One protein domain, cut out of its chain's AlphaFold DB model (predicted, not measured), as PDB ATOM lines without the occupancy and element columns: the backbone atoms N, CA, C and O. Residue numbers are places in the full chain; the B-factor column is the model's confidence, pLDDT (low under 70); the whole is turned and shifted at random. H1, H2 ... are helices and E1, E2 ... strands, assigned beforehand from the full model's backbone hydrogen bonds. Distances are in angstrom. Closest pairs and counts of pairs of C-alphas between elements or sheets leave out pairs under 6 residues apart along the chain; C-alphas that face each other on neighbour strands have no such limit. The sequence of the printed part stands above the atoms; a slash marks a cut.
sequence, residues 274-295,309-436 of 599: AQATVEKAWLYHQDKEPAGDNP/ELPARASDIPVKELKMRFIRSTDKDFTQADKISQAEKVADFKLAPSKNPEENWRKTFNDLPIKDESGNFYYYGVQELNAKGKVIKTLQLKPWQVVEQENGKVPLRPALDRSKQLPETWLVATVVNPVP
ATOM      1  N   ALA A 274      -8.722  -0.816 -37.166       96.19
ATOM      2  CA  ALA A 274      -8.558  -1.321 -35.818       96.19
ATOM      3  C   ALA A 274      -7.923  -2.719 -35.828       96.19
ATOM      4  O   ALA A 274      -8.127  -3.531 -36.731       96.19
ATOM      5  N   GLN A 275      -7.189  -3.024 -34.765       96.81
ATOM      6  CA  GLN A 275      -6.775  -4.380 -34.423       96.81
ATOM      7  C   GLN A 275      -7.568  -4.836 -33.200       96.81
ATOM      8  O   GLN A 275      -7.758  -4.062 -32.264       96.81
ATOM      9  N   ALA A 276      -7.993  -6.095 -33.168       97.69
ATOM     10  CA  ALA A 276      -8.674  -6.679 -32.019       97.69
ATOM     11  C   ALA A 276      -7.930  -7.909 -31.504       97.69
ATOM     12  O   ALA A 276      -7.583  -8.786 -32.289       97.69
ATOM     13  N   THR A 277      -7.747  -8.022 -30.191       98.06
ATOM     14  CA  THR A 277      -7.194  -9.221 -29.553       98.06
ATOM     15  C   THR A 277      -8.173  -9.778 -28.530       98.06
ATOM     16  O   THR A 277      -8.521  -9.120 -27.552       98.06
ATOM     17  N   VAL A 278      -8.573 -11.030 -28.732       97.88
ATOM     18  CA  VAL A 278      -9.359 -11.797 -27.766       97.88
ATOM     19  C   VAL A 278      -8.441 -12.790 -27.074       97.88
ATOM     20  O   VAL A 278      -7.803 -13.608 -27.736       97.88
ATOM     21  N   GLU A 279      -8.413 -12.753 -25.747       96.75
ATOM     22  CA  GLU A 279      -7.733 -13.736 -24.907       96.75
ATOM     23  C   GLU A 279      -8.744 -14.525 -24.071       96.75
ATOM     24  O   GLU A 279      -9.730 -13.980 -23.575       96.75
ATOM     25  N   LYS A 280      -8.495 -15.820 -23.883       95.75
ATOM     26  CA  LYS A 280      -9.172 -16.639 -22.883       95.75
ATOM     27  C   LYS A 280      -8.279 -16.761 -21.656       95.75
ATOM     28  O   LYS A 280      -7.141 -17.213 -21.744       95.75
ATOM     29  N   ALA A 281      -8.837 -16.421 -20.502       92.88
ATOM     30  CA  ALA A 281      -8.229 -16.689 -19.210       92.88
ATOM     31  C   ALA A 281      -9.067 -17.697 -18.416       92.88
ATOM     32  O   ALA A 281     -10.292 -17.800 -18.567       92.88
ATOM     33  N   TRP A 282      -8.371 -18.440 -17.570       92.75
ATOM     34  CA  TRP A 282      -8.926 -19.427 -16.660       92.75
ATOM     35  C   TRP A 282      -8.418 -19.073 -15.277       92.75
ATOM     36  O   TRP A 282      -7.204 -18.988 -15.092       92.75
ATOM     37  N   LEU A 283      -9.326 -18.809 -14.347       90.81
ATOM     38  CA  LEU A 283      -8.971 -18.409 -12.989       90.81
ATOM     39  C   LEU A 283      -9.529 -19.436 -12.017       90.81
ATOM     40  O   LEU A 283     -10.656 -19.898 -12.197       90.81
ATOM     41  N   TYR A 284      -8.748 -19.800 -11.005       87.56
ATOM     42  CA  TYR A 284      -9.262 -20.595  -9.908       87.56
ATOM     43  C   TYR A 284     -10.339 -19.808  -9.186       87.56
ATOM     44  O   TYR A 284     -10.116 -18.688  -8.726       87.56
ATOM     45  N   HIS A 285     -11.506 -20.421  -9.089       75.25
ATOM     46  CA  HIS A 285     -12.585 -19.927  -8.272       75.25
ATOM     47  C   HIS A 285     -12.503 -20.637  -6.927       75.25
ATOM     48  O   HIS A 285     -12.653 -21.861  -6.845       75.25
ATOM     49  N   GLN A 286     -12.244 -19.873  -5.867       63.56
ATOM     50  CA  GLN A 286     -12.417 -20.394  -4.522       63.56
ATOM     51  C   GLN A 286     -13.913 -20.548  -4.282       63.56
ATOM     52  O   GLN A 286     -14.612 -19.594  -3.951       63.56
ATOM     53  N   ASP A 287     -14.417 -21.759  -4.498       53.44
ATOM     54  CA  ASP A 287     -15.758 -22.100  -4.055       53.44
ATOM     55  C   ASP A 287     -15.891 -21.772  -2.564       53.44
ATOM     56  O   ASP A 287     -14.966 -22.010  -1.777       53.44
ATOM     57  N   LYS A 288     -17.059 -21.248  -2.166       55.91
ATOM     58  CA  LYS A 288     -17.458 -21.268  -0.755       55.91
ATOM     59  C   LYS A 288     -17.243 -22.688  -0.238       55.91
ATOM     60  O   LYS A 288     -17.560 -23.644  -0.948       55.91
ATOM     61  N   GLU A 289     -16.691 -22.807   0.968       57.50
ATOM     62  CA  GLU A 289     -16.363 -24.097   1.575       57.50
ATOM     63  C   GLU A 289     -17.575 -25.043   1.428       57.50
ATOM     64  O   GLU A 289     -18.663 -24.694   1.894       57.50
ATOM     65  N   PRO A 290     -17.446 -26.173   0.704       59.34
ATOM     66  CA  PRO A 290     -18.565 -27.071   0.466       59.34
ATOM     67  C   PRO A 290     -19.093 -27.565   1.812       59.34
ATOM     68  O   PRO A 290     -18.298 -27.813   2.726       59.34
ATOM     69  N   ALA A 291     -20.418 -27.704   1.929       55.50
ATOM     70  CA  ALA A 291     -21.026 -28.338   3.094       55.50
ATOM     71  C   ALA A 291     -20.336 -29.699   3.277       55.50
ATOM     72  O   ALA A 291     -20.159 -30.411   2.288       55.50
ATOM     73  N   GLY A 292     -19.836 -29.981   4.485       60.75
ATOM     74  CA  GLY A 292     -19.032 -31.173   4.786       60.75
ATOM     75  C   GLY A 292     -19.815 -32.477   4.585       60.75
ATOM     76  O   GLY A 292     -20.414 -32.716   3.545       60.75
ATOM     77  N   ASP A 293     -19.874 -33.337   5.598       56.56
ATOM     78  CA  ASP A 293     -20.577 -34.626   5.469       56.56
ATOM     79  C   ASP A 293     -22.114 -34.493   5.276       56.56
ATOM     80  O   ASP A 293     -22.789 -35.490   5.028       56.56
ATOM     81  N   ASN A 294     -22.699 -33.287   5.387       55.09
ATOM     82  CA  ASN A 294     -24.148 -33.066   5.295       55.09
ATOM     83  C   ASN A 294     -24.537 -32.057   4.187       55.09
ATOM     84  O   ASN A 294     -24.411 -30.849   4.402       55.09
ATOM     85  N   PRO A 295     -25.094 -32.509   3.046       51.22
ATOM     86  CA  PRO A 295     -25.498 -31.633   1.941       51.22
ATOM     87  C   PRO A 295     -26.700 -30.713   2.247       51.22
ATOM     88  O   PRO A 295     -26.975 -29.808   1.463       51.22
ATOM     89  N   GLU A 309      -8.206 -13.539  -7.475       71.62
ATOM     90  CA  GLU A 309      -8.396 -14.449  -8.602       71.62
ATOM     91  C   GLU A 309      -7.023 -14.898  -9.125       71.62
ATOM     92  O   GLU A 309      -6.215 -14.090  -9.592       71.62
ATOM     93  N   LEU A 310      -6.732 -16.194  -9.020       85.75
ATOM     94  CA  LEU A 310      -5.426 -16.760  -9.365       85.75
ATOM     95  C   LEU A 310      -5.499 -17.509 -10.699       85.75
ATOM     96  O   LEU A 310      -6.479 -18.211 -10.941       85.75
ATOM     97  N   PRO A 311      -4.490 -17.403 -11.579       89.06
ATOM     98  CA  PRO A 311      -4.504 -18.094 -12.864       89.06
ATOM     99  C   PRO A 311      -4.456 -19.614 -12.691       89.06
ATOM    100  O   PRO A 311      -3.604 -20.145 -11.978       89.06
ATOM    101  N   ALA A 312      -5.345 -20.318 -13.393       90.75
ATOM    102  CA  ALA A 312      -5.381 -21.772 -13.390       90.75
ATOM    103  C   ALA A 312      -4.168 -22.366 -14.122       90.75
ATOM    104  O   ALA A 312      -3.719 -21.849 -15.152       90.75
ATOM    105  N   ARG A 313      -3.656 -23.495 -13.621       91.12
ATOM    106  CA  ARG A 313      -2.601 -24.260 -14.298       91.12
ATOM    107  C   ARG A 313      -3.148 -24.869 -15.583       91.12
ATOM    108  O   ARG A 313      -4.302 -25.282 -15.649       91.12
ATOM    109  N   ALA A 314      -2.288 -25.012 -16.590       89.38
ATOM    110  CA  ALA A 314      -2.679 -25.578 -17.881       89.38
ATOM    111  C   ALA A 314      -3.256 -27.005 -17.780       89.38
ATOM    112  O   ALA A 314      -4.134 -27.354 -18.564       89.38
ATOM    113  N   SER A 315      -2.792 -27.810 -16.815       89.38
ATOM    114  CA  SER A 315      -3.289 -29.170 -16.549       89.38
ATOM    115  C   SER A 315      -4.726 -29.217 -16.036       89.38
ATOM    116  O   SER A 315      -5.387 -30.237 -16.200       89.38
ATOM    117  N   ASP A 316      -5.194 -28.125 -15.427       90.19
ATOM    118  CA  ASP A 316      -6.461 -28.078 -14.694       90.19
ATOM    119  C   ASP A 316      -7.580 -27.446 -15.545       90.19
ATOM    120  O   ASP A 316      -8.743 -27.409 -15.148       90.19
ATOM    121  N   ILE A 317      -7.246 -26.974 -16.753       91.25
ATOM    122  CA  ILE A 317      -8.212 -26.445 -17.718       91.25
ATOM    123  C   ILE A 317      -9.026 -27.615 -18.306       91.25
ATOM    124  O   ILE A 317      -8.453 -28.524 -18.910       91.25
ATOM    125  N   PRO A 318     -10.370 -27.595 -18.212       88.06
ATOM    126  CA  PRO A 318     -11.211 -28.754 -18.537       88.06
ATOM    127  C   PRO A 318     -11.410 -28.988 -20.042       88.06
ATOM    128  O   PRO A 318     -12.052 -29.959 -20.446       88.06
ATOM    129  N   VAL A 319     -10.906 -28.090 -20.888       91.69
ATOM    130  CA  VAL A 319     -11.125 -28.098 -22.336       91.69
ATOM    131  C   VAL A 319      -9.814 -27.933 -23.092       91.69
ATOM    132  O   VAL A 319      -8.921 -27.198 -22.681       91.69
ATOM    133  N   LYS A 320      -9.716 -28.605 -24.241       92.44
ATOM    134  CA  LYS A 320      -8.565 -28.487 -25.150       92.44
ATOM    135  C   LYS A 320      -8.754 -27.397 -26.204       92.44
ATOM    136  O   LYS A 320      -7.774 -26.897 -26.740       92.44
ATOM    137  N   GLU A 321     -10.000 -27.044 -26.499       94.88
ATOM    138  CA  GLU A 321     -10.364 -25.985 -27.436       94.88
ATOM    139  C   GLU A 321     -11.682 -25.324 -27.012       94.88
ATOM    140  O   GLU A 321     -12.522 -25.954 -26.366       94.88
ATOM    141  N   LEU A 322     -11.883 -24.073 -27.421       95.38
ATOM    142  CA  LEU A 322     -13.143 -23.346 -27.300       95.38
ATOM    143  C   LEU A 322     -13.580 -22.807 -28.653       95.38
ATOM    144  O   LEU A 322     -12.766 -22.265 -29.400       95.38
ATOM    145  N   LYS A 323     -14.879 -22.917 -28.937       97.31
ATOM    146  CA  LYS A 323     -15.509 -22.274 -30.091       97.31
ATOM    147  C   LYS A 323     -15.941 -20.871 -29.692       97.31
ATOM    148  O   LYS A 323     -16.653 -20.693 -28.708       97.31
ATOM    149  N   MET A 324     -15.530 -19.896 -30.484       98.25
ATOM    150  CA  MET A 324     -15.803 -18.486 -30.263       98.25
ATOM    151  C   MET A 324     -16.409 -17.879 -31.527       98.25
ATOM    152  O   MET A 324     -16.209 -18.388 -32.632       98.25
ATOM    153  N   ARG A 325     -17.112 -16.761 -31.372       98.19
ATOM    154  CA  ARG A 325     -17.611 -15.950 -32.481       98.19
ATOM    155  C   ARG A 325     -17.246 -14.494 -32.271       98.19
ATOM    156  O   ARG A 325     -17.501 -13.943 -31.211       98.19
ATOM    157  N   PHE A 326     -16.658 -13.882 -33.284       98.56
ATOM    158  CA  PHE A 326     -16.364 -12.460 -33.344       98.56
ATOM    159  C   PHE A 326     -17.524 -11.735 -34.026       98.56
ATOM    160  O   PHE A 326     -18.017 -12.190 -35.063       98.56
ATOM    161  N   ILE A 327     -17.984 -10.645 -33.419       98.19
ATOM    162  CA  ILE A 327     -19.166  -9.886 -33.842       98.19
ATOM    163  C   ILE A 327     -18.873  -8.384 -33.863       98.19
ATOM    164  O   ILE A 327     -17.922  -7.930 -33.223       98.19
ATOM    165  N   ARG A 328     -19.700  -7.617 -34.575       98.00
ATOM    166  CA  ARG A 328     -19.665  -6.146 -34.593       98.00
ATOM    167  C   ARG A 328     -21.072  -5.549 -34.595       98.00
ATOM    168  O   ARG A 328     -22.013  -6.220 -34.999       98.00
ATOM    169  N   SER A 329     -21.211  -4.297 -34.176       97.50
ATOM    170  CA  SER A 329     -22.460  -3.526 -34.225       97.50
ATOM    171  C   SER A 329     -22.159  -2.033 -34.337       97.50
ATOM    172  O   SER A 329     -21.086  -1.603 -33.923       97.50
ATOM    173  N   THR A 330     -23.092  -1.239 -34.857       96.38
ATOM    174  CA  THR A 330     -23.055   0.232 -34.760       96.38
ATOM    175  C   THR A 330     -23.772   0.757 -33.511       96.38
ATOM    176  O   THR A 330     -23.571   1.903 -33.118       96.38
ATOM    177  N   ASP A 331     -24.553  -0.087 -32.823       94.75
ATOM    178  CA  ASP A 331     -25.076   0.211 -31.486       94.75
ATOM    179  C   ASP A 331     -24.000  -0.102 -30.437       94.75
ATOM    180  O   ASP A 331     -23.577  -1.251 -30.293       94.75
ATOM    181  N   LYS A 332     -23.573   0.912 -29.678       92.06
ATOM    182  CA  LYS A 332     -22.570   0.781 -28.610       92.06
ATOM    183  C   LYS A 332     -22.984  -0.164 -27.481       92.06
ATOM    184  O   LYS A 332     -22.110  -0.697 -26.806       92.06
ATOM    185  N   ASP A 333     -24.286  -0.369 -27.296       92.88
ATOM    186  CA  ASP A 333     -24.896  -1.155 -26.227       92.88
ATOM    187  C   ASP A 333     -25.397  -2.520 -26.737       92.88
ATOM    188  O   ASP A 333     -26.224  -3.170 -26.096       92.88
ATOM    189  N   PHE A 334     -24.891  -2.996 -27.884       94.12
ATOM    190  CA  PHE A 334     -25.333  -4.242 -28.530       94.12
ATOM    191  C   PHE A 334     -25.234  -5.499 -27.650       94.12
ATOM    192  O   PHE A 334     -25.788  -6.538 -27.995       94.12
ATOM    193  N   THR A 335     -24.509  -5.452 -26.532       91.00
ATOM    194  CA  THR A 335     -24.418  -6.580 -25.596       91.00
ATOM    195  C   THR A 335     -25.664  -6.757 -24.724       91.00
ATOM    196  O   THR A 335     -25.813  -7.813 -24.106       91.00
ATOM    197  N   GLN A 336     -26.575  -5.776 -24.699       91.38
ATOM    198  CA  GLN A 336     -27.871  -5.887 -24.030       91.38
ATOM    199  C   GLN A 336     -28.777  -6.907 -24.743       91.38
ATOM    200  O   GLN A 336     -28.710  -7.095 -25.959       91.38
ATOM    201  N   ALA A 337     -29.610  -7.610 -23.972       85.81
ATOM    202  CA  ALA A 337     -30.345  -8.787 -24.446       85.81
ATOM    203  C   ALA A 337     -31.345  -8.488 -25.579       85.81
ATOM    204  O   ALA A 337     -31.563  -9.334 -26.441       85.81
ATOM    205  N   ASP A 338     -31.934  -7.298 -25.585       88.38
ATOM    206  CA  ASP A 338     -32.855  -6.795 -26.607       88.38
ATOM    207  C   ASP A 338     -32.131  -6.295 -27.870       88.38
ATOM    208  O   ASP A 338     -32.686  -6.352 -28.969       88.38
ATOM    209  N   LYS A 339     -30.865  -5.886 -27.738       90.25
ATOM    210  CA  LYS A 339     -30.061  -5.289 -28.816       90.25
ATOM    211  C   LYS A 339     -29.128  -6.263 -29.531       90.25
ATOM    212  O   LYS A 339     -28.742  -6.017 -30.669       90.25
ATOM    213  N   ILE A 340     -28.796  -7.400 -28.916       90.31
ATOM    214  CA  ILE A 340     -27.828  -8.369 -29.470       90.31
ATOM    215  C   ILE A 340     -28.218  -8.937 -30.838       90.31
ATOM    216  O   ILE A 340     -27.356  -9.387 -31.588       90.31
ATOM    217  N   SER A 341     -29.506  -8.897 -31.183       88.00
ATOM    218  CA  SER A 341     -30.016  -9.295 -32.498       88.00
ATOM    219  C   SER A 341     -29.502  -8.411 -33.644       88.00
ATOM    220  O   SER A 341     -29.479  -8.864 -34.785       88.00
ATOM    221  N   GLN A 342     -29.058  -7.186 -33.341       89.38
ATOM    222  CA  GLN A 342     -28.507  -6.230 -34.305       89.38
ATOM    223  C   GLN A 342     -27.012  -6.454 -34.577       89.38
ATOM    224  O   GLN A 342     -26.470  -5.896 -35.528       89.38
ATOM    225  N   ALA A 343     -26.329  -7.261 -33.756       95.12
ATOM    226  CA  ALA A 343     -24.911  -7.531 -33.939       95.12
ATOM    227  C   ALA A 343     -24.675  -8.491 -35.116       95.12
ATOM    228  O   ALA A 343     -25.209  -9.601 -35.173       95.12
ATOM    229  N   GLU A 344     -23.802  -8.087 -36.031       96.81
ATOM    230  CA  GLU A 344     -23.395  -8.870 -37.187       96.81
ATOM    231  C   GLU A 344     -22.286  -9.858 -36.808       96.81
ATOM    232  O   GLU A 344     -21.333  -9.529 -36.094       96.81
ATOM    233  N   LYS A 345     -22.370 -11.080 -37.342       97.19
ATOM    234  CA  LYS A 345     -21.276 -12.046 -37.260       97.19
ATOM    235  C   LYS A 345     -20.147 -11.668 -38.219       97.19
ATOM    236  O   LYS A 345     -20.336 -11.727 -39.426       97.19
ATOM    237  N   VAL A 346     -18.951 -11.443 -37.678       97.88
ATOM    238  CA  VAL A 346     -17.726 -11.230 -38.466       97.88
ATOM    239  C   VAL A 346     -17.044 -12.562 -38.783       97.88
ATOM    240  O   VAL A 346     -16.747 -12.854 -39.936       97.88
ATOM    241  N   ALA A 347     -16.800 -13.401 -37.769       98.12
ATOM    242  CA  ALA A 347     -16.121 -14.686 -37.952       98.12
ATOM    243  C   ALA A 347     -16.419 -15.670 -36.813       98.12
ATOM    244  O   ALA A 347     -16.533 -15.271 -35.659       98.12
ATOM    245  N   ASP A 348     -16.466 -16.968 -37.111       98.00
ATOM    246  CA  ASP A 348     -16.360 -18.019 -36.093       98.00
ATOM    247  C   ASP A 348     -14.890 -18.474 -36.012       98.00
ATOM    248  O   ASP A 348     -14.217 -18.613 -37.035       98.00
ATOM    249  N   PHE A 349     -14.364 -18.693 -34.806       97.88
ATOM    250  CA  PHE A 349     -12.962 -19.064 -34.590       97.88
ATOM    251  C   PHE A 349     -12.796 -19.995 -33.387       97.88
ATOM    252  O   PHE A 349     -13.747 -20.291 -32.662       97.88
ATOM    253  N   LYS A 350     -11.572 -20.491 -33.189       96.94
ATOM    254  CA  LYS A 350     -11.226 -21.369 -32.072       96.94
ATOM    255  C   LYS A 350     -10.075 -20.798 -31.259       96.94
ATOM    256  O   LYS A 350      -9.170 -20.192 -31.826       96.94
ATOM    257  N   LEU A 351     -10.109 -21.038 -29.954       97.25
ATOM    258  CA  LEU A 351      -8.997 -20.787 -29.039       97.25
ATOM    259  C   LEU A 351      -8.535 -22.110 -28.434       97.25
ATOM    260  O   LEU A 351      -9.365 -22.942 -28.072       97.25
ATOM    261  N   ALA A 352      -7.225 -22.297 -28.334       96.12
ATOM    262  CA  ALA A 352      -6.590 -23.509 -27.829       96.12
ATOM    263  C   ALA A 352      -5.222 -23.152 -27.218       96.12
ATOM    264  O   ALA A 352      -4.686 -22.079 -27.520       96.12
ATOM    265  N   PRO A 353      -4.638 -24.012 -26.367       94.62
ATOM    266  CA  PRO A 353      -3.291 -23.789 -25.868       94.62
ATOM    267  C   PRO A 353      -2.268 -23.868 -27.008       94.62
ATOM    268  O   PRO A 353      -2.365 -24.728 -27.884       94.62
ATOM    269  N   SER A 354      -1.262 -22.994 -26.975       94.00
ATOM    270  CA  SER A 354      -0.183 -22.940 -27.970       94.00
ATOM    271  C   SER A 354       1.162 -22.695 -27.291       94.00
ATOM    272  O   SER A 354       1.239 -22.075 -26.231       94.00
ATOM    273  N   LYS A 355       2.243 -23.176 -27.918       93.19
ATOM    274  CA  LYS A 355       3.613 -22.825 -27.515       93.19
ATOM    275  C   LYS A 355       3.978 -21.398 -27.929       93.19
ATOM    276  O   LYS A 355       4.866 -20.820 -27.316       93.19
ATOM    277  N   ASN A 356       3.305 -20.846 -28.944       92.12
ATOM    278  CA  ASN A 356       3.436 -19.443 -29.314       92.12
ATOM    279  C   ASN A 356       2.631 -18.586 -28.315       92.12
ATOM    280  O   ASN A 356       1.403 -18.713 -28.277       92.12
ATOM    281  N   PRO A 357       3.268 -17.702 -27.522       89.44
ATOM    282  CA  PRO A 357       2.565 -16.856 -26.563       89.44
ATOM    283  C   PRO A 357       1.519 -15.931 -27.192       89.44
ATOM    284  O   PRO A 357       0.597 -15.528 -26.487       89.44
ATOM    285  N   GLU A 358       1.639 -15.582 -28.478       90.19
ATOM    286  CA  GLU A 358       0.665 -14.749 -29.203       90.19
ATOM    287  C   GLU A 358      -0.620 -15.498 -29.581       90.19
ATOM    288  O   GLU A 358      -1.660 -14.875 -29.785       90.19
ATOM    289  N   GLU A 359      -0.570 -16.829 -29.613       93.00
ATOM    290  CA  GLU A 359      -1.687 -17.700 -30.000       93.00
ATOM    291  C   GLU A 359      -2.224 -18.526 -28.826       93.00
ATOM    292  O   GLU A 359      -3.296 -19.126 -28.917       93.00
ATOM    293  N   ASN A 360      -1.491 -18.585 -27.711       94.25
ATOM    294  CA  ASN A 360      -1.866 -19.383 -26.553       94.25
ATOM    295  C   ASN A 360      -3.151 -18.847 -25.927       94.25
ATOM    296  O   ASN A 360      -3.130 -17.822 -25.246       94.25
ATOM    297  N   TRP A 361      -4.264 -19.547 -26.162       96.62
ATOM    298  CA  TRP A 361      -5.595 -19.100 -25.759       96.62
ATOM    299  C   TRP A 361      -5.944 -17.701 -26.281       96.62
ATOM    300  O   TRP A 361      -6.739 -16.987 -25.673       96.62
ATOM    301  N   ARG A 362      -5.371 -17.303 -27.419       96.81
ATOM    302  CA  ARG A 362      -5.505 -15.948 -27.947       96.81
ATOM    303  C   ARG A 362      -5.704 -15.944 -29.456       96.81
ATOM    304  O   ARG A 362      -5.168 -16.784 -30.174       96.81
ATOM    305  N   LYS A 363      -6.482 -14.977 -29.938       97.38
ATOM    306  CA  LYS A 363      -6.631 -14.678 -31.361       97.38
ATOM    307  C   LYS A 363      -6.608 -13.173 -31.582       97.38
ATOM    308  O   LYS A 363      -7.334 -12.439 -30.912       97.38
ATOM    309  N   THR A 364      -5.823 -12.744 -32.564       96.94
ATOM    310  CA  THR A 364      -5.843 -11.376 -33.084       96.94
ATOM    311  C   THR A 364      -6.533 -11.328 -34.446       96.94
ATOM    312  O   THR A 364      -6.329 -12.206 -35.292       96.94
ATOM    313  N   PHE A 365      -7.334 -10.283 -34.639       97.00
ATOM    314  CA  PHE A 365      -7.930  -9.855 -35.898       97.00
ATOM    315  C   PHE A 365      -7.315  -8.508 -36.290       97.00
ATOM    316  O   PHE A 365      -7.211  -7.610 -35.454       97.00
ATOM    317  N   ASN A 366      -6.889  -8.388 -37.544       94.44
ATOM    318  CA  ASN A 366      -6.333  -7.163 -38.117       94.44
ATOM    319  C   ASN A 366      -7.317  -6.578 -39.134       94.44
ATOM    320  O   ASN A 366      -8.325  -7.215 -39.438       94.44
ATOM    321  N   ASP A 367      -6.993  -5.394 -39.653       93.69
ATOM    322  CA  ASP A 367      -7.678  -4.772 -40.790       93.69
ATOM    323  C   ASP A 367      -9.193  -4.600 -40.570       93.69
ATOM    324  O   ASP A 367     -10.005  -4.764 -41.478       93.69
ATOM    325  N   LEU A 368      -9.585  -4.294 -39.327       97.00
ATOM    326  CA  LEU A 368     -10.985  -4.104 -38.962       97.00
ATOM    327  C   LEU A 368     -11.434  -2.670 -39.279       97.00
ATOM    328  O   LEU A 368     -10.783  -1.729 -38.816       97.00
ATOM    329  N   PRO A 369     -12.556  -2.464 -39.988       96.75
ATOM    330  CA  PRO A 369     -13.075  -1.122 -40.226       96.75
ATOM    331  C   PRO A 369     -13.487  -0.455 -38.908       96.75
ATOM    332  O   PRO A 369     -14.064  -1.098 -38.026       96.75
ATOM    333  N   ILE A 370     -13.198   0.839 -38.774       96.12
ATOM    334  CA  ILE A 370     -13.549   1.627 -37.580       96.12
ATOM    335  C   ILE A 370     -14.941   2.244 -37.712       96.12
ATOM    336  O   ILE A 370     -15.670   2.312 -36.724       96.12
ATOM    337  N   LYS A 371     -15.318   2.658 -38.923       95.06
ATOM    338  CA  LYS A 371     -16.637   3.201 -39.243       95.06
ATOM    339  C   LYS A 371     -17.298   2.398 -40.363       95.06
ATOM    340  O   LYS A 371     -16.606   1.744 -41.146       95.06
ATOM    341  N   ASP A 372     -18.623   2.432 -40.407       95.25
ATOM    342  CA  ASP A 372     -19.411   1.971 -41.547       95.25
ATOM    343  C   ASP A 372     -19.410   3.013 -42.686       95.25
ATOM    344  O   ASP A 372     -18.843   4.102 -42.566       95.25
ATOM    345  N   GLU A 373     -20.068   2.686 -43.799       91.38
ATOM    346  CA  GLU A 373     -20.191   3.574 -44.966       91.38
ATOM    347  C   GLU A 373     -20.978   4.864 -44.669       91.38
ATOM    348  O   GLU A 373     -20.850   5.847 -45.394       91.38
ATOM    349  N   SER A 374     -21.777   4.879 -43.596       92.12
ATOM    350  CA  SER A 374     -22.543   6.045 -43.138       92.12
ATOM    351  C   SER A 374     -21.777   6.900 -42.117       92.12
ATOM    352  O   SER A 374     -22.291   7.920 -41.662       92.12
ATOM    353  N   GLY A 375     -20.554   6.507 -41.747       90.69
ATOM    354  CA  GLY A 375     -19.718   7.205 -40.771       90.69
ATOM    355  C   GLY A 375     -19.995   6.849 -39.305       90.69
ATOM    356  O   GLY A 375     -19.406   7.471 -38.416       90.69
ATOM    357  N   ASN A 376     -20.840   5.853 -39.024       93.62
ATOM    358  CA  ASN A 376     -21.085   5.367 -37.667       93.62
ATOM    359  C   ASN A 376     -19.945   4.465 -37.209       93.62
ATOM    360  O   ASN A 376     -19.458   3.627 -37.963       93.62
ATOM    361  N   PHE A 377     -19.548   4.588 -35.948       95.00
ATOM    362  CA  PHE A 377     -18.515   3.739 -35.368       95.00
ATOM    363  C   PHE A 377     -18.958   2.278 -35.235       95.00
ATOM    364  O   PHE A 377     -20.067   1.991 -34.787       95.00
ATOM    365  N   TYR A 378     -18.044   1.354 -35.530       96.94
ATOM    366  CA  TYR A 378     -18.190  -0.048 -35.169       96.94
ATOM    367  C   TYR A 378     -17.717  -0.307 -33.738       96.94
ATOM    368  O   TYR A 378     -16.597   0.020 -33.347       96.94
ATOM    369  N   TYR A 379     -18.548  -1.020 -32.992       97.19
ATOM    370  CA  TYR A 379     -18.231  -1.630 -31.711       97.19
ATOM    371  C   TYR A 379     -18.088  -3.137 -31.902       97.19
ATOM    372  O   TYR A 379     -18.979  -3.800 -32.432       97.19
ATOM    373  N   TYR A 380     -16.955  -3.688 -31.471       98.25
ATOM    374  CA  TYR A 380     -16.637  -5.104 -31.642       98.25
ATOM    375  C   TYR A 380     -16.924  -5.905 -30.376       98.25
ATOM    376  O   TYR A 380     -16.795  -5.409 -29.257       98.25
ATOM    377  N   GLY A 381     -17.274  -7.175 -30.548       98.00
ATOM    378  CA  GLY A 381     -17.560  -8.098 -29.460       98.00
ATOM    379  C   GLY A 381     -17.101  -9.517 -29.748       98.00
ATOM    380  O   GLY A 381     -16.777  -9.888 -30.877       98.00
ATOM    381  N   VAL A 382     -17.109 -10.337 -28.707       98.00
ATOM    382  CA  VAL A 382     -16.870 -11.771 -28.801       98.00
ATOM    383  C   VAL A 382     -17.938 -12.545 -28.039       98.00
ATOM    384  O   VAL A 382     -18.386 -12.137 -26.968       98.00
ATOM    385  N   GLN A 383     -18.325 -13.686 -28.592       97.56
ATOM    386  CA  GLN A 383     -19.212 -14.657 -27.979       97.56
ATOM    387  C   GLN A 383     -18.472 -15.974 -27.747       97.56
ATOM    388  O   GLN A 383     -17.803 -16.487 -28.644       97.56
ATOM    389  N   GLU A 384     -18.618 -16.540 -26.554       97.19
ATOM    390  CA  GLU A 384     -18.222 -17.918 -26.262       97.19
ATOM    391  C   GLU A 384     -19.383 -18.856 -26.595       97.19
ATOM    392  O   GLU A 384     -20.534 -18.592 -26.227       97.19
ATOM    393  N   LEU A 385     -19.088 -19.950 -27.300       96.62
ATOM    394  CA  LEU A 385     -20.073 -20.929 -27.748       96.62
ATOM    395  C   LEU A 385     -19.865 -22.264 -27.032       96.62
ATOM    396  O   LEU A 385     -18.745 -22.757 -26.903       96.62
ATOM    397  N   ASN A 386     -20.960 -22.909 -26.634       93.44
ATOM    398  CA  ASN A 386     -20.896 -24.279 -26.133       93.44
ATOM    399  C   ASN A 386     -20.683 -25.303 -27.270       93.44
ATOM    400  O   ASN A 386     -20.684 -24.973 -28.457       93.44
ATOM    401  N   ALA A 387     -20.561 -26.587 -26.913       89.31
ATOM    402  CA  ALA A 387     -20.349 -27.671 -27.880       89.31
ATOM    403  C   ALA A 387     -21.437 -27.758 -28.974       89.31
ATOM    404  O   ALA A 387     -21.132 -28.146 -30.104       89.31
ATOM    405  N   LYS A 388     -22.675 -27.347 -28.658       92.06
ATOM    406  CA  LYS A 388     -23.829 -27.305 -29.575       92.06
ATOM    407  C   LYS A 388     -23.896 -26.014 -30.408       92.06
ATOM    408  O   LYS A 388     -24.838 -25.844 -31.171       92.06
ATOM    409  N   GLY A 389     -22.938 -25.097 -30.254       90.62
ATOM    410  CA  GLY A 389     -22.899 -23.819 -30.971       90.62
ATOM    411  C   GLY A 389     -23.803 -22.726 -30.392       90.62
ATOM    412  O   GLY A 389     -23.969 -21.687 -31.026       90.62
ATOM    413  N   LYS A 390     -24.385 -22.928 -29.202       94.44
ATOM    414  CA  LYS A 390     -25.190 -21.902 -28.520       94.44
ATOM    415  C   LYS A 390     -24.276 -20.930 -27.774       94.44
ATOM    416  O   LYS A 390     -23.357 -21.368 -27.084       94.44
ATOM    417  N   VAL A 391     -24.581 -19.637 -27.871       95.38
ATOM    418  CA  VAL A 391     -23.911 -18.570 -27.113       95.38
ATOM    419  C   VAL A 391     -24.137 -18.765 -25.614       95.38
ATOM    420  O   VAL A 391     -25.274 -18.957 -25.178       95.38
ATOM    421  N   ILE A 392     -23.053 -18.727 -24.837       94.56
ATOM    422  CA  ILE A 392     -23.083 -18.819 -23.367       94.56
ATOM    423  C   ILE A 392     -22.541 -17.570 -22.672       94.56
ATOM    424  O   ILE A 392     -22.870 -17.331 -21.514       94.56
ATOM    425  N   LYS A 393     -21.735 -16.763 -23.365       94.62
ATOM    426  CA  LYS A 393     -21.190 -15.504 -22.854       94.62
ATOM    427  C   LYS A 393     -20.973 -14.549 -24.018       94.62
ATOM    428  O   LYS A 393     -20.498 -14.987 -25.060       94.62
ATOM    429  N   THR A 394     -21.286 -13.273 -23.823       95.69
ATOM    430  CA  THR A 394     -21.025 -12.192 -24.783       95.69
ATOM    431  C   THR A 394     -20.244 -11.104 -24.064       95.69
ATOM    432  O   THR A 394     -20.580 -10.753 -22.935       95.69
ATOM    433  N   LEU A 395     -19.198 -10.584 -24.698       95.31
ATOM    434  CA  LEU A 395     -18.372  -9.503 -24.175       95.31
ATOM    435  C   LEU A 395     -18.095  -8.492 -25.283       95.31
ATOM    436  O   LEU A 395     -17.759  -8.873 -26.402       95.31
ATOM    437  N   GLN A 396     -18.195  -7.211 -24.956       96.19
ATOM    438  CA  GLN A 396     -17.735  -6.131 -25.820       96.19
ATOM    439  C   GLN A 396     -16.228  -5.953 -25.653       96.19
ATOM    440  O   GLN A 396     -15.712  -5.987 -24.534       96.19
ATOM    441  N   LEU A 397     -15.520  -5.782 -26.765       97.56
ATOM    442  CA  LEU A 397     -14.119  -5.396 -26.740       97.56
ATOM    443  C   LEU A 397     -14.021  -3.907 -26.420       97.56
ATOM    444  O   LEU A 397     -14.826  -3.100 -26.883       97.56
ATOM    445  N   LYS A 398     -12.998  -3.545 -25.652       96.12
ATOM    446  CA  LYS A 398     -12.737  -2.165 -25.241       96.12
ATOM    447  C   LYS A 398     -11.363  -1.720 -25.734       96.12
ATOM    448  O   LYS A 398     -10.494  -2.573 -25.924       96.12
ATOM    449  N   PRO A 399     -11.119  -0.412 -25.908       95.88
ATOM    450  CA  PRO A 399      -9.758   0.095 -26.025       95.88
ATOM    451  C   PRO A 399      -8.884  -0.426 -24.882       95.88
ATOM    452  O   PRO A 399      -9.324  -0.462 -23.731       95.88
ATOM    453  N   TRP A 400      -7.648  -0.819 -25.181       95.38
ATOM    454  CA  TRP A 400      -6.754  -1.404 -24.179       95.38
ATOM    455  C   TRP A 400      -6.514  -0.487 -22.966       95.38
ATOM    456  O   TRP A 400      -6.412  -0.993 -21.850       95.38
ATOM    457  N   GLN A 401      -6.511   0.843 -23.147       94.44
ATOM    458  CA  GLN A 401      -6.401   1.798 -22.037       94.44
ATOM    459  C   GLN A 401      -7.607   1.724 -21.088       94.44
ATOM    460  O   GLN A 401      -7.432   1.850 -19.882       94.44
ATOM    461  N   VAL A 402      -8.824   1.484 -21.599       94.62
ATOM    462  CA  VAL A 402     -10.016   1.313 -20.742       94.62
ATOM    463  C   VAL A 402      -9.841   0.078 -19.860       94.62
ATOM    464  O   VAL A 402     -10.096   0.127 -18.661       94.62
ATOM    465  N   VAL A 403      -9.344  -1.025 -20.428       93.81
ATOM    466  CA  VAL A 403      -9.089  -2.253 -19.659       93.81
ATOM    467  C   VAL A 403      -8.012  -2.029 -18.592       93.81
ATOM    468  O   VAL A 403      -8.181  -2.471 -17.460       93.81
ATOM    469  N   GLU A 404      -6.946  -1.287 -18.904       90.75
ATOM    470  CA  GLU A 404      -5.911  -0.889 -17.932       90.75
ATOM    471  C   GLU A 404      -6.486  -0.007 -16.799       90.75
ATOM    472  O   GLU A 404      -6.167  -0.182 -15.614       90.75
ATOM    473  N   GLN A 405      -7.388   0.919 -17.129       90.31
ATOM    474  CA  GLN A 405      -8.075   1.760 -16.146       90.31
ATOM    475  C   GLN A 405      -8.937   0.955 -15.180       90.31
ATOM    476  O   GLN A 405      -8.871   1.192 -13.972       90.31
ATOM    477  N   GLU A 406      -9.637  -0.055 -15.686       91.06
ATOM    478  CA  GLU A 406     -10.464  -0.979 -14.906       91.06
ATOM    479  C   GLU A 406      -9.639  -2.012 -14.107       91.06
ATOM    480  O   GLU A 406     -10.211  -2.896 -13.476       91.06
ATOM    481  N   ASN A 407      -8.299  -1.916 -14.108       86.69
ATOM    482  CA  ASN A 407      -7.376  -2.922 -13.555       86.69
ATOM    483  C   ASN A 407      -7.559  -4.317 -14.180       86.69
ATOM    484  O   ASN A 407      -7.188  -5.333 -13.591       86.69
ATOM    485  N   GLY A 408      -8.137  -4.369 -15.378       86.25
ATOM    486  CA  GLY A 408      -8.322  -5.592 -16.131       86.25
ATOM    487  C   GLY A 408      -7.013  -6.082 -16.741       86.25
ATOM    488  O   GLY A 408      -6.072  -5.327 -16.999       86.25
ATOM    489  N   LYS A 409      -6.964  -7.383 -17.028       87.12
ATOM    490  CA  LYS A 409      -5.841  -7.984 -17.743       87.12
ATOM    491  C   LYS A 409      -5.886  -7.586 -19.218       87.12
ATOM    492  O   LYS A 409      -6.724  -8.091 -19.971       87.12
ATOM    493  N   VAL A 410      -4.946  -6.739 -19.630       92.56
ATOM    494  CA  VAL A 410      -4.679  -6.450 -21.042       92.56
ATOM    495  C   VAL A 410      -3.931  -7.650 -21.647       92.56
ATOM    496  O   VAL A 410      -2.896  -8.047 -21.103       92.56
ATOM    497  N   PRO A 411      -4.430  -8.266 -22.735       93.75
ATOM    498  CA  PRO A 411      -3.711  -9.324 -23.445       93.75
ATOM    499  C   PRO A 411      -2.319  -8.864 -23.883       93.75
ATOM    500  O   PRO A 411      -2.073  -7.672 -24.016       93.75
ATOM    501  N   LEU A 412      -1.400  -9.780 -24.186       91.56
ATOM    502  CA  LEU A 412      -0.158  -9.369 -24.848       91.56
ATOM    503  C   LEU A 412      -0.484  -8.880 -26.272       91.56
ATOM    504  O   LEU A 412      -1.157  -9.576 -27.041       91.56
ATOM    505  N   ARG A 413      -0.012  -7.670 -26.602       90.50
ATOM    506  CA  ARG A 413      -0.151  -7.088 -27.940       90.50
ATOM    507  C   ARG A 413       0.716  -7.875 -28.925       90.50
ATOM    508  O   ARG A 413       1.891  -8.073 -28.619       90.50
ATOM    509  N   PRO A 414       0.175  -8.303 -30.074       89.81
ATOM    510  CA  PRO A 414       0.975  -8.960 -31.102       89.81
ATOM    511  C   PRO A 414       2.049  -8.012 -31.638       89.81
ATOM    512  O   PRO A 414       1.862  -6.787 -31.650       89.81
ATOM    513  N   ALA A 415       3.160  -8.577 -32.106       89.69
ATOM    514  CA  ALA A 415       4.185  -7.811 -32.797       89.69
ATOM    515  C   ALA A 415       3.586  -7.037 -33.987       89.69
ATOM    516  O   ALA A 415       2.801  -7.567 -34.775       89.69
ATOM    517  N   LEU A 416       3.959  -5.762 -34.112       89.81
ATOM    518  CA  LEU A 416       3.509  -4.903 -35.204       89.81
ATOM    519  C   LEU A 416       4.571  -4.843 -36.296       89.81
ATOM    520  O   LEU A 416       5.729  -4.516 -36.031       89.81
ATOM    521  N   ASP A 417       4.149  -5.111 -37.525       87.25
ATOM    522  CA  ASP A 417       4.968  -4.917 -38.714       87.25
ATOM    523  C   ASP A 417       5.060  -3.420 -39.034       87.25
ATOM    524  O   ASP A 417       4.137  -2.827 -39.586       87.25
ATOM    525  N   ARG A 418       6.190  -2.802 -38.672       85.62
ATOM    526  CA  ARG A 418       6.436  -1.367 -38.890       85.62
ATOM    527  C   ARG A 418       6.651  -0.993 -40.359       85.62
ATOM    528  O   ARG A 418       6.729   0.195 -40.649       85.62
ATOM    529  N   SER A 419       6.771  -1.970 -41.266       85.31
ATOM    530  CA  SER A 419       6.787  -1.703 -42.711       85.31
ATOM    531  C   SER A 419       5.386  -1.459 -43.275       85.31
ATOM    532  O   SER A 419       5.243  -0.909 -44.365       85.31
ATOM    533  N   LYS A 420       4.350  -1.847 -42.523       87.00
ATOM    534  CA  LYS A 420       2.952  -1.641 -42.875       87.00
ATOM    535  C   LYS A 420       2.363  -0.475 -42.104       87.00
ATOM    536  O   LYS A 420       2.885  -0.009 -41.091       87.00
ATOM    537  N   GLN A 421       1.218  -0.043 -42.605       87.00
ATOM    538  CA  GLN A 421       0.309   0.834 -41.901       87.00
ATOM    539  C   GLN A 421       0.036   0.276 -40.492       87.00
ATOM    540  O   GLN A 421      -0.289  -0.897 -40.362       87.00
ATOM    541  N   LEU A 422       0.218   1.076 -39.439       93.44
ATOM    542  CA  LEU A 422      -0.064   0.642 -38.065       93.44
ATOM    543  C   LEU A 422      -1.567   0.736 -37.765       93.44
ATOM    544  O   LEU A 422      -2.210   1.653 -38.268       93.44
ATOM    545  N   PRO A 423      -2.132  -0.136 -36.909       94.62
ATOM    546  CA  PRO A 423      -3.521  -0.000 -36.494       94.62
ATOM    547  C   PRO A 423      -3.719   1.286 -35.691       94.62
ATOM    548  O   PRO A 423      -2.951   1.588 -34.774       94.62
ATOM    549  N   GLU A 424      -4.799   1.993 -35.989       94.00
ATOM    550  CA  GLU A 424      -5.165   3.256 -35.348       94.00
ATOM    551  C   GLU A 424      -5.604   3.053 -33.893       94.00
ATOM    552  O   GLU A 424      -5.369   3.880 -33.011       94.00
ATOM    553  N   THR A 425      -6.212   1.903 -33.610       94.69
ATOM    554  CA  THR A 425      -6.612   1.530 -32.258       94.69
ATOM    555  C   THR A 425      -6.491   0.032 -32.041       94.69
ATOM    556  O   THR A 425      -6.710  -0.772 -32.952       94.69
ATOM    557  N   TRP A 426      -6.162  -0.345 -30.811       96.62
ATOM    558  CA  TRP A 426      -6.163  -1.729 -30.373       96.62
ATOM    559  C   TRP A 426      -7.270  -2.004 -29.352       96.62
ATOM    560  O   TRP A 426      -7.282  -1.475 -28.236       96.62
ATOM    561  N   LEU A 427      -8.209  -2.847 -29.769       97.69
ATOM    562  CA  LEU A 427      -9.342  -3.310 -28.985       97.69
ATOM    563  C   LEU A 427      -9.017  -4.663 -28.359       97.69
ATOM    564  O   LEU A 427      -8.439  -5.540 -29.002       97.69
ATOM    565  N   VAL A 428      -9.412  -4.864 -27.109       97.94
ATOM    566  CA  VAL A 428      -9.096  -6.085 -26.373       97.94
ATOM    567  C   VAL A 428     -10.282  -6.589 -25.565       97.94
ATOM    568  O   VAL A 428     -11.119  -5.816 -25.097       97.94
ATOM    569  N   ALA A 429     -10.336  -7.906 -25.387       96.19
ATOM    570  CA  ALA A 429     -11.200  -8.555 -24.413       96.19
ATOM    571  C   ALA A 429     -10.509  -9.789 -23.833       96.19
ATOM    572  O   ALA A 429      -9.912 -10.580 -24.568       96.19
ATOM    573  N   THR A 430     -10.667  -9.982 -22.524       95.62
ATOM    574  CA  THR A 430     -10.244 -11.197 -21.827       95.62
ATOM    575  C   THR A 430     -11.482 -11.938 -21.335       95.62
ATOM    576  O   THR A 430     -12.162 -11.513 -20.403       95.62
ATOM    577  N   VAL A 431     -11.801 -13.061 -21.975       94.38
ATOM    578  CA  VAL A 431     -12.917 -13.923 -21.586       94.38
ATOM    579  C   VAL A 431     -12.454 -14.809 -20.433       94.38
ATOM    580  O   VAL A 431     -11.687 -15.751 -20.630       94.38
ATOM    581  N   VAL A 432     -12.916 -14.530 -19.217       92.19
ATOM    582  CA  VAL A 432     -12.575 -15.303 -18.009       92.19
ATOM    583  C   VAL A 432     -13.621 -16.385 -17.746       92.19
ATOM    584  O   VAL A 432     -14.812 -16.076 -17.751       92.19
ATOM    585  N   ASN A 433     -13.179 -17.625 -17.504       91.44
ATOM    586  CA  ASN A 433     -14.024 -18.707 -16.983       91.44
ATOM    587  C   ASN A 433     -13.417 -19.229 -15.678       91.44
ATOM    588  O   ASN A 433     -12.193 -19.388 -15.616       91.44
ATOM    589  N   PRO A 434     -14.256 -19.527 -14.676       88.50
ATOM    590  CA  PRO A 434     -13.794 -20.130 -13.440       88.50
ATOM    591  C   PRO A 434     -13.355 -21.580 -13.669       88.50
ATOM    592  O   PRO A 434     -13.953 -22.315 -14.460       88.50
ATOM    593  N   VAL A 435     -12.326 -21.991 -12.940       88.44
ATOM    594  CA  VAL A 435     -11.883 -23.376 -12.774       88.44
ATOM    595  C   VAL A 435     -12.014 -23.711 -11.289       88.44
ATOM    596  O   VAL A 435     -11.544 -22.924 -10.468       88.44
ATOM    597  N   PRO A 436     -12.647 -24.833 -10.904       85.00
ATOM    598  CA  PRO A 436     -12.703 -25.231  -9.502       85.00
ATOM    599  C   PRO A 436     -11.299 -25.362  -8.905       85.00
ATOM    600  O   PRO A 436     -10.401 -25.898  -9.556       85.00
TER     601      PRO A 436
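What this domain is: This is residues 274 to 295 and 309 to 436 of the 599 residues of the protein "LPXTG-motif protein cell wall anchor domain protein" of Varibaculum cambriense (UniProt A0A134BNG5). Two strongly twisted sheets, E3 E2 E5 E6 and E4 E1 E7, lie face to face as a sandwich, their strands crossed at 32 degrees, with the short helix H1 beside edge strand E7. Residues 288 to 295 stick out as a free tail; the outline is elongated, 63 by 39 by 32 A. The 150 printed residues have seven named strands and one named helix, in the order E1 E2 E3 E4 E5 E6 H1 E7; the larger sheet is antiparallel, the smaller mixed. The class is mostly strand, with under half of the residues in named elements, and the whole is compact, with a radius of gyration of the C-alphas of 17.1 A.

How they stand to each other: E3, residues 344 to 351, and E2, residues 322 to 329, form a hairpin, with N 324 and O 349 within hydrogen-bond range at 2.8 A. E2 is antiparallel to E5, residues 379 to 385, with N 327 and O 381 at 2.9 A. E5 forms a hairpin with E6, residues 391 to 396, with N 384 and O 393 at 2.9 A. In the other sheet E1, residues 274 to 285, is parallel to E7, residues 425 to 436, with N 279 and O 429 at 2.9 A. E1 is antiparallel to E4, residues 362 to 369, with N 276 and O 365 at 2.9 A. E4 bends by 54 degrees at residue 366. Between the sheets, the closest C-alphas of E6 and E7 are those of Gln 396 and Ala 429, 7.1 A. H1, residues 400 to 405, stands at the smaller sheet's level; its closest C-alphas with E7 are Trp 400 and Val 428, 5.7 A. In H1 every O i to N i+4 pair is within hydrogen-bond range.

Where its parts are: E1 runs 33.5 A from C-alpha 274 at (-8.558, -1.321, -35.818). E7 runs 35.7 A to C-alpha 436 at (-12.703, -25.231, -9.502). E2 spans 23.0 A.

The domain as a whole: Residues 296 to 308 are cut out, a gap of 26.4 A between C-alphas 295 and 309. The links E2 to E3 and H1 to E7 are long. Residues 286 to 295 have pLDDT under 70.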